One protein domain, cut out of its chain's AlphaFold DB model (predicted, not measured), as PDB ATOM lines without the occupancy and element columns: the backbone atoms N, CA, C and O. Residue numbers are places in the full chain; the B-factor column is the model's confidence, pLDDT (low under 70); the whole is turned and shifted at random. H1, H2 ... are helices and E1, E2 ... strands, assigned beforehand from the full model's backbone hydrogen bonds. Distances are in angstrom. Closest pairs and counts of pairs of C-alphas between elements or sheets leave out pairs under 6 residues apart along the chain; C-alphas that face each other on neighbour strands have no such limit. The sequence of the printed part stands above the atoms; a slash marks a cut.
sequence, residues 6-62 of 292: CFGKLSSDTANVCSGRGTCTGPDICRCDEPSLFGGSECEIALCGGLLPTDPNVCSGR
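This is residues 6 to 62 of the 292 residues of the protein "Predicted protein" of Naegleria gruberi (UniProt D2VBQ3). With little regular structure, the printed part is a rod mostly of loops: the small hairpin E1-E2 with the short helix H1 beside it toward one end, then a long looped stretch leading to H2 at the other. It has 57 residues, 17 in named elements, in the order H1, E1, E2, H2; the class is mixed, the two-stranded sheet antiparallel. It is only just loose, close to compact, with a radius of gyration of the C-alphas of 12.5 A and spans of 40 by 15 by 14 A.

H1, residues 17 to 20, begins at C-alpha 17 (-34.886, -12.526, 1.921). E1, residues 22 to 26, is 12.1 A long; E2, residues 29 to 32, 9.9 A. H2, residues 58 to 61, ends at C-alpha 61 (-50.648, -30.366, 23.620).

In the hairpin E1-E2, directions differ by 154 degrees; N 23 and O 31, 2.8 A apart, are within hydrogen-bond range. The closest C-alphas of H1 and E2, Cys 18 and Cys 30, are 5.7 A apart. H1 and H2 are apart. Both helices are too short for an O i to N i+4 pair; in each, the one O i to N i+3 pair is within range.

The printed part has no cut. The link from E2 to H2 is long, 25 residues; in it, residues 38 to 39 pair antiparallel with 45 to 46. Eleven residues have pLDDT under 70, among them 56 to 62.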
ATOM      1  N   CYS A   6     -28.985 -10.476   4.651       91.69
ATOM      2  CA  CYS A   6     -29.514 -11.444   5.602       91.69
ATOM      3  C   CYS A   6     -29.358 -12.847   5.024       91.69
ATOM      4  O   CYS A   6     -29.904 -13.130   3.958       91.69
ATOM      5  N   PHE A   7     -28.609 -13.708   5.709       90.19
ATOM      6  CA  PHE A   7     -28.410 -15.123   5.381       90.19
ATOM      7  C   PHE A   7     -27.980 -15.325   3.921       90.19
ATOM      8  O   PHE A   7     -28.518 -16.139   3.174       90.19
ATOM      9  N   GLY A   8     -27.023 -14.502   3.482       87.62
ATOM     10  CA  GLY A   8     -26.485 -14.526   2.119       87.62
ATOM     11  C   GLY A   8     -27.381 -13.901   1.040       87.62
ATOM     12  O   GLY A   8     -26.996 -13.912  -0.129       87.62
ATOM     13  N   LYS A   9     -28.537 -13.324   1.398       91.19
ATOM     14  CA  LYS A   9     -29.463 -12.643   0.475       91.19
ATOM     15  C   LYS A   9     -29.463 -11.133   0.711       91.19
ATOM     16  O   LYS A   9     -29.498 -10.667   1.850       91.19
ATOM     17  N   LEU A  10     -29.421 -10.349  -0.367       88.44
ATOM     18  CA  LEU A  10     -29.437  -8.885  -0.282       88.44
ATOM     19  C   LEU A  10     -30.826  -8.400   0.158       88.44
ATOM     20  O   LEU A  10     -31.829  -8.926  -0.318       88.44
ATOM     21  N   SER A  11     -30.915  -7.359   0.991       87.50
ATOM     22  CA  SER A  11     -32.214  -6.852   1.471       87.50
ATOM     23  C   SER A  11     -33.153  -6.334   0.372       87.50
ATOM     24  O   SER A  11     -34.323  -6.095   0.646       87.50
ATOM     25  N   SER A  12     -32.663  -6.130  -0.856       86.31
ATOM     26  CA  SER A  12     -33.490  -5.782  -2.019       86.31
ATOM     27  C   SER A  12     -34.199  -6.981  -2.656       86.31
ATOM     28  O   SER A  12     -35.114  -6.777  -3.447       86.31
ATOM     29  N   ASP A  13     -33.783  -8.216  -2.361       88.12
ATOM     30  CA  ASP A  13     -34.452  -9.435  -2.828       88.12
ATOM     31  C   ASP A  13     -35.631  -9.766  -1.904       88.12
ATOM     32  O   ASP A  13     -35.609 -10.732  -1.143       88.12
ATOM     33  N   THR A  14     -36.668  -8.926  -1.948       83.50
ATOM     34  CA  THR A  14     -37.850  -9.024  -1.073       83.50
ATOM     35  C   THR A  14     -38.641 -10.320  -1.249       83.50
ATOM     36  O   THR A  14     -39.486 -10.626  -0.417       83.50
ATOM     37  N   ALA A  15     -38.404 -11.077  -2.327       85.19
ATOM     38  CA  ALA A  15     -39.075 -12.348  -2.577       85.19
ATOM     39  C   ALA A  15     -38.440 -13.512  -1.801       85.19
ATOM     40  O   ALA A  15     -39.149 -14.436  -1.409       85.19
ATOM     41  N   ASN A  16     -37.122 -13.476  -1.573       87.12
ATOM     42  CA  ASN A  16     -36.392 -14.594  -0.969       87.12
ATOM     43  C   ASN A  16     -35.738 -14.250   0.372       87.12
ATOM     44  O   ASN A  16     -35.462 -15.166   1.158       87.12
ATOM     45  N   VAL A  17     -35.437 -12.975   0.636       91.19
ATOM     46  CA  VAL A  17     -34.886 -12.526   1.921       91.19
ATOM     47  C   VAL A  17     -35.936 -12.720   3.014       91.19
ATOM     48  O   VAL A  17     -37.116 -12.460   2.784       91.19
ATOM     49  N   CYS A  18     -35.532 -13.236   4.179       92.31
ATOM     50  CA  CYS A  18     -36.460 -13.563   5.270       92.31
ATOM     51  C   CYS A  18     -37.656 -14.409   4.789       92.31
ATOM     52  O   CYS A  18     -38.813 -14.135   5.117       92.31
ATOM     53  N   SER A  19     -37.370 -15.386   3.921       89.81
ATOM     54  CA  SER A  19     -38.353 -16.289   3.308       89.81
ATOM     55  C   SER A  19     -39.495 -15.590   2.551       89.81
ATOM     56  O   SER A  19     -40.548 -16.194   2.345       89.81
ATOM     57  N   GLY A  20     -39.312 -14.322   2.160       89.50
ATOM     58  CA  GLY A  20     -40.350 -13.494   1.538       89.50
ATOM     59  C   GLY A  20     -41.486 -13.099   2.489       89.50
ATOM     60  O   GLY A  20     -42.558 -12.708   2.033       89.50
ATOM     61  N   ARG A  21     -41.285 -13.254   3.805       90.56
ATOM     62  CA  ARG A  21     -42.296 -13.054   4.866       90.56
ATOM     63  C   ARG A  21     -41.818 -12.097   5.961       90.56
ATOM     64  O   ARG A  21     -42.347 -12.090   7.077       90.56
ATOM     65  N   GLY A  22     -40.776 -11.334   5.671       90.94
ATOM     66  CA  GLY A  22     -40.186 -10.403   6.609       90.94
ATOM     67  C   GLY A  22     -39.235  -9.426   5.944       90.94
ATOM     68  O   GLY A  22     -38.825  -9.573   4.794       90.94
ATOM     69  N   THR A  23     -38.846  -8.427   6.720       92.31
ATOM     70  CA  THR A  23     -37.925  -7.375   6.314       92.31
ATOM     71  C   THR A  23     -36.545  -7.609   6.929       92.31
ATOM     72  O   THR A  23     -36.428  -7.790   8.141       92.31
ATOM     73  N   CYS A  24     -35.486  -7.545   6.119       93.56
ATOM     74  CA  CYS A  24     -34.099  -7.574   6.593       93.56
ATOM     75  C   CYS A  24     -33.728  -6.215   7.212       93.56
ATOM     76  O   CYS A  24     -33.662  -5.207   6.505       93.56
ATOM     77  N   THR A  25     -33.522  -6.166   8.528       91.75
ATOM     78  CA  THR A  25     -33.282  -4.917   9.280       91.75
ATOM     79  C   THR A  25     -31.812  -4.706   9.651       91.75
ATOM     80  O   THR A  25     -31.431  -3.599  10.033       91.75
ATOM     81  N   GLY A  26     -30.971  -5.730   9.495       89.69
ATOM     82  CA  GLY A  26     -29.528  -5.694   9.738       89.69
ATOM     83  C   GLY A  26     -28.845  -6.965   9.220       89.69
ATOM     84  O   GLY A  26     -29.538  -7.843   8.712       89.69
ATOM     85  N   PRO A  27     -27.507  -7.080   9.311       90.62
ATOM     86  CA  PRO A  27     -26.794  -8.289   8.905       90.62
ATOM     87  C   PRO A  27     -27.332  -9.525   9.634       90.62
ATOM     88  O   PRO A  27     -27.282  -9.562  10.860       90.62
ATOM     89  N   ASP A  28     -27.872 -10.488   8.885       91.50
ATOM     90  CA  ASP A  28     -28.501 -11.724   9.391       91.50
ATOM     91  C   ASP A  28     -29.646 -11.506  10.404       91.50
ATOM     92  O   ASP A  28     -29.922 -12.354  11.251       91.50
ATOM     93  N   ILE A  29     -30.340 -10.363  10.318       92.25
ATOM     94  CA  ILE A  29     -31.473 -10.033  11.195       92.25
ATOM     95  C   ILE A  29     -32.734  -9.806  10.361       92.25
ATOM     96  O   ILE A  29     -32.874  -8.798   9.661       92.25
ATOM     97  N   CYS A  30     -33.686 -10.727  10.501       94.12
ATOM     98  CA  CYS A  30     -35.009 -10.654   9.893       94.12
ATOM     99  C   CYS A  30     -36.079 -10.227  10.903       94.12
ATOM    100  O   CYS A  30     -36.148 -10.738  12.020       94.12
ATOM    101  N   ARG A  31     -36.957  -9.307  10.490       93.69
ATOM    102  CA  ARG A  31     -38.190  -8.944  11.201       93.69
ATOM    103  C   ARG A  31     -39.389  -9.448  10.405       93.69
ATOM    104  O   ARG A  31     -39.659  -8.904   9.340       93.69
ATOM    105  N   CYS A  32     -40.104 -10.442  10.919       92.75
ATOM    106  CA  CYS A  32     -41.259 -11.020  10.229       92.75
ATOM    107  C   CYS A  32     -42.430 -10.031  10.170       92.75
ATOM    108  O   CYS A  32     -42.685  -9.321  11.144       92.75
ATOM    109  N   ASP A  33     -43.117  -9.974   9.027       89.94
ATOM    110  CA  ASP A  33     -44.183  -8.990   8.788       89.94
ATOM    111  C   ASP A  33     -45.441  -9.307   9.614       89.94
ATOM    112  O   ASP A  33     -46.068  -8.399  10.154       89.94
ATOM    113  N   GLU A  34     -45.742 -10.597   9.797       86.06
ATOM    114  CA  GLU A  34     -46.823 -11.117  10.644       86.06
ATOM    115  C   GLU A  34     -46.239 -12.027  11.744       86.06
ATOM    116  O   GLU A  34     -46.217 -13.252  11.593       86.06
ATOM    117  N   PRO A  35     -45.735 -11.465  12.860       81.06
ATOM    118  CA  PRO A  35     -45.040 -12.222  13.909       81.06
ATOM    119  C   PRO A  35     -45.950 -13.167  14.710       81.06
ATOM    120  O   PRO A  35     -45.466 -13.940  15.529       81.06
ATOM    121  N   SER A  36     -47.268 -13.113  14.498       74.50
ATOM    122  CA  SER A  36     -48.245 -14.081  15.015       74.50
ATOM    123  C   SER A  36     -48.367 -15.333  14.135       74.50
ATOM    124  O   SER A  36     -48.855 -16.364  14.602       74.50
ATOM    125  N   LEU A  37     -47.924 -15.248  12.875       73.44
ATOM    126  CA  LEU A  37     -48.036 -16.288  11.852       73.44
ATOM    127  C   LEU A  37     -46.680 -16.851  11.425       73.44
ATOM    128  O   LEU A  37     -46.628 -18.001  10.996       73.44
ATOM    129  N   PHE A  38     -45.598 -16.079  11.539       82.69
ATOM    130  CA  PHE A  38     -44.260 -16.494  11.120       82.69
ATOM    131  C   PHE A  38     -43.201 -16.164  12.172       82.69
ATOM    132  O   PHE A  38     -43.214 -15.096  12.784       82.69
ATOM    133  N   GLY A  39     -42.265 -17.090  12.351       83.62
ATOM    134  CA  GLY A  39     -41.120 -16.986  13.245       83.62
ATOM    135  C   GLY A  39     -39.910 -17.737  12.684       83.62
ATOM    136  O   GLY A  39     -39.912 -18.164  11.531       83.62
ATOM    137  N   GLY A  40     -38.875 -17.909  13.505       85.56
ATOM    138  CA  GLY A  40     -37.567 -18.395  13.052       85.56
ATOM    139  C   GLY A  40     -36.605 -17.252  12.727       85.56
ATOM    140  O   GLY A  40     -36.984 -16.079  12.755       85.56
ATOM    141  N   SER A  41     -35.341 -17.587  12.474       90.12
ATOM    142  CA  SER A  41     -34.296 -16.598  12.175       90.12
ATOM    143  C   SER A  41     -34.439 -15.979  10.784       90.12
ATOM    144  O   SER A  41     -33.992 -14.855  10.572       90.12
ATOM    145  N   GLU A  42     -35.105 -16.675   9.862       91.62
ATOM    146  CA  GLU A  42     -35.381 -16.262   8.485       91.62
ATOM    147  C   GLU A  42     -36.889 -16.142   8.192       91.62
ATOM    148  O   GLU A  42     -37.275 -16.102   7.025       91.62
ATOM    149  N   CYS A  43     -37.764 -16.084   9.206       89.56
ATOM    150  CA  CYS A  43     -39.230 -16.099   9.038       89.56
ATOM    151  C   CYS A  43     -39.751 -17.308   8.233       89.56
ATOM    152  O   CYS A  43     -40.765 -17.237   7.532       89.56
ATOM    153  N   GLU A  44     -39.026 -18.417   8.315       87.06
ATOM    154  CA  GLU A  44     -39.242 -19.672   7.604       87.06
ATOM    155  C   GLU A  44     -40.236 -20.596   8.320       87.06
ATOM    156  O   GLU A  44     -40.780 -21.524   7.718       87.06
ATOM    157  N   ILE A  45     -40.491 -20.344   9.606       81.38
ATOM    158  CA  ILE A  45     -41.328 -21.184  10.460       81.38
ATOM    159  C   ILE A  45     -42.735 -20.596  10.536       81.38
ATOM    160  O   ILE A  45     -42.913 -19.471  10.992       81.38
ATOM    161  N   ALA A  46     -43.753 -21.370  10.163       77.56
ATOM    162  CA  ALA A  46     -45.146 -21.002  10.413       77.56
ATOM    163  C   ALA A  46     -45.525 -21.260  11.885       77.56
ATOM    164  O   ALA A  46     -45.299 -22.353  12.411       77.56
ATOM    165  N   LEU A  47     -46.114 -20.261  12.541       71.94
ATOM    166  CA  LEU A  47     -46.608 -20.321  13.915       71.94
ATOM    167  C   LEU A  47     -48.070 -20.773  13.946       71.94
ATOM    168  O   LEU A  47     -48.867 -20.431  13.071       71.94
ATOM    169  N   CYS A  48     -48.447 -21.509  14.990       65.50
ATOM    170  CA  CYS A  48     -49.830 -21.915  15.238       65.50
ATOM    171  C   CYS A  48     -50.349 -21.180  16.475       65.50
ATOM    172  O   CYS A  48     -49.860 -21.409  17.580       65.50
ATOM    173  N   GLY A  49     -51.294 -20.248  16.298       68.62
ATOM    174  CA  GLY A  49     -51.791 -19.420  17.406       68.62
ATOM    175  C   GLY A  49     -50.690 -18.613  18.112       68.62
ATOM    176  O   GLY A  49     -50.795 -18.371  19.309       68.62
ATOM    177  N   GLY A  50     -49.623 -18.243  17.390       71.88
ATOM    178  CA  GLY A  50     -48.457 -17.534  17.930       71.88
ATOM    179  C   GLY A  50     -47.379 -18.414  18.578       71.88
ATOM    180  O   GLY A  50     -46.389 -17.874  19.063       71.88
ATOM    181  N   LEU A  51     -47.528 -19.744  18.584       74.69
ATOM    182  CA  LEU A  51     -46.555 -20.677  19.166       74.69
ATOM    183  C   LEU A  51     -45.688 -21.360  18.098       74.69
ATOM    184  O   LEU A  51     -46.147 -21.633  16.985       74.69
ATOM    185  N   LEU A  52     -44.434 -21.657  18.462       72.56
ATOM    186  CA  LEU A  52     -43.496 -22.401  17.618       72.56
ATOM    187  C   LEU A  52     -43.920 -23.873  17.484       72.56
ATOM    188  O   LEU A  52     -44.415 -24.441  18.449       72.56
ATOM    189  N   PRO A  53     -43.629 -24.542  16.352       64.25
ATOM    190  CA  PRO A  53     -43.929 -25.964  16.127       64.25
ATOM    191  C   PRO A  53     -43.403 -26.930  17.196       64.25
ATOM    192  O   PRO A  53     -43.933 -28.024  17.360       64.25
ATOM    193  N   THR A  54     -42.326 -26.548  17.882       68.56
ATOM    194  CA  THR A  54     -41.683 -27.323  18.949       68.56
ATOM    195  C   THR A  54     -42.235 -27.003  20.338       68.56
ATOM    196  O   THR A  54     -41.787 -27.604  21.312       68.56
ATOM    197  N   ASP A  55     -43.147 -26.035  20.460       72.06
ATOM    198  CA  ASP A  55     -43.741 -25.661  21.740       72.06
ATOM    199  C   ASP A  55     -44.741 -26.746  22.187       72.06
ATOM    200  O   ASP A  55     -45.651 -27.102  21.429       72.06
ATOM    201  N   PRO A  56     -44.601 -27.290  23.410       66.81
ATOM    202  CA  PRO A  56     -45.461 -28.364  23.910       66.81
ATOM    203  C   PRO A  56     -46.936 -27.961  24.055       66.81
ATOM    204  O   PRO A  56     -47.788 -28.834  24.203       66.81
ATOM    205  N   ASN A  57     -47.260 -26.664  24.011       68.38
ATOM    206  CA  ASN A  57     -48.621 -26.147  24.149       68.38
ATOM    207  C   ASN A  57     -49.326 -25.898  22.810       68.38
ATOM    208  O   ASN A  57     -50.490 -25.489  22.803       68.38
ATOM    209  N   VAL A  58     -48.674 -26.159  21.672       64.06
ATOM    210  CA  VAL A  58     -49.333 -26.109  20.358       64.06
ATOM    211  C   VAL A  58     -50.544 -27.049  20.362       64.06
ATOM    212  O   VAL A  58     -50.452 -28.203  20.783       64.06
ATOM    213  N   CYS A  59     -51.709 -26.545  19.935       60.75
ATOM    214  CA  CYS A  59     -52.987 -27.270  19.980       60.75
ATOM    215  C   CYS A  59     -53.350 -27.799  21.388       60.75
ATOM    216  O   CYS A  59     -53.870 -28.910  21.515       60.75
ATOM    217  N   SER A  60     -53.024 -27.052  22.451       60.47
ATOM    218  CA  SER A  60     -53.207 -27.476  23.850       60.47
ATOM    219  C   SER A  60     -52.502 -28.805  24.184       60.47
ATOM    220  O   SER A  60     -52.979 -29.570  25.022       60.47
ATOM    221  N   GLY A  61     -51.404 -29.116  23.482       59.69
ATOM    222  CA  GLY A  61     -50.648 -30.366  23.620       59.69
ATOM    223  C   GLY A  61     -51.285 -31.587  22.944       59.69
ATOM    224  O   GLY A  61     -50.851 -32.711  23.189       59.69
ATOM    225  N   ARG A  62     -52.324 -31.401  22.112       57.03
ATOM    226  CA  ARG A  62     -53.110 -32.496  21.502       57.03
ATOM    227  C   ARG A  62     -52.991 -32.605  19.968       57.03
ATOM    228  O   ARG A  62     -53.668 -33.439  19.375       57.03
TER     229      ARG A  62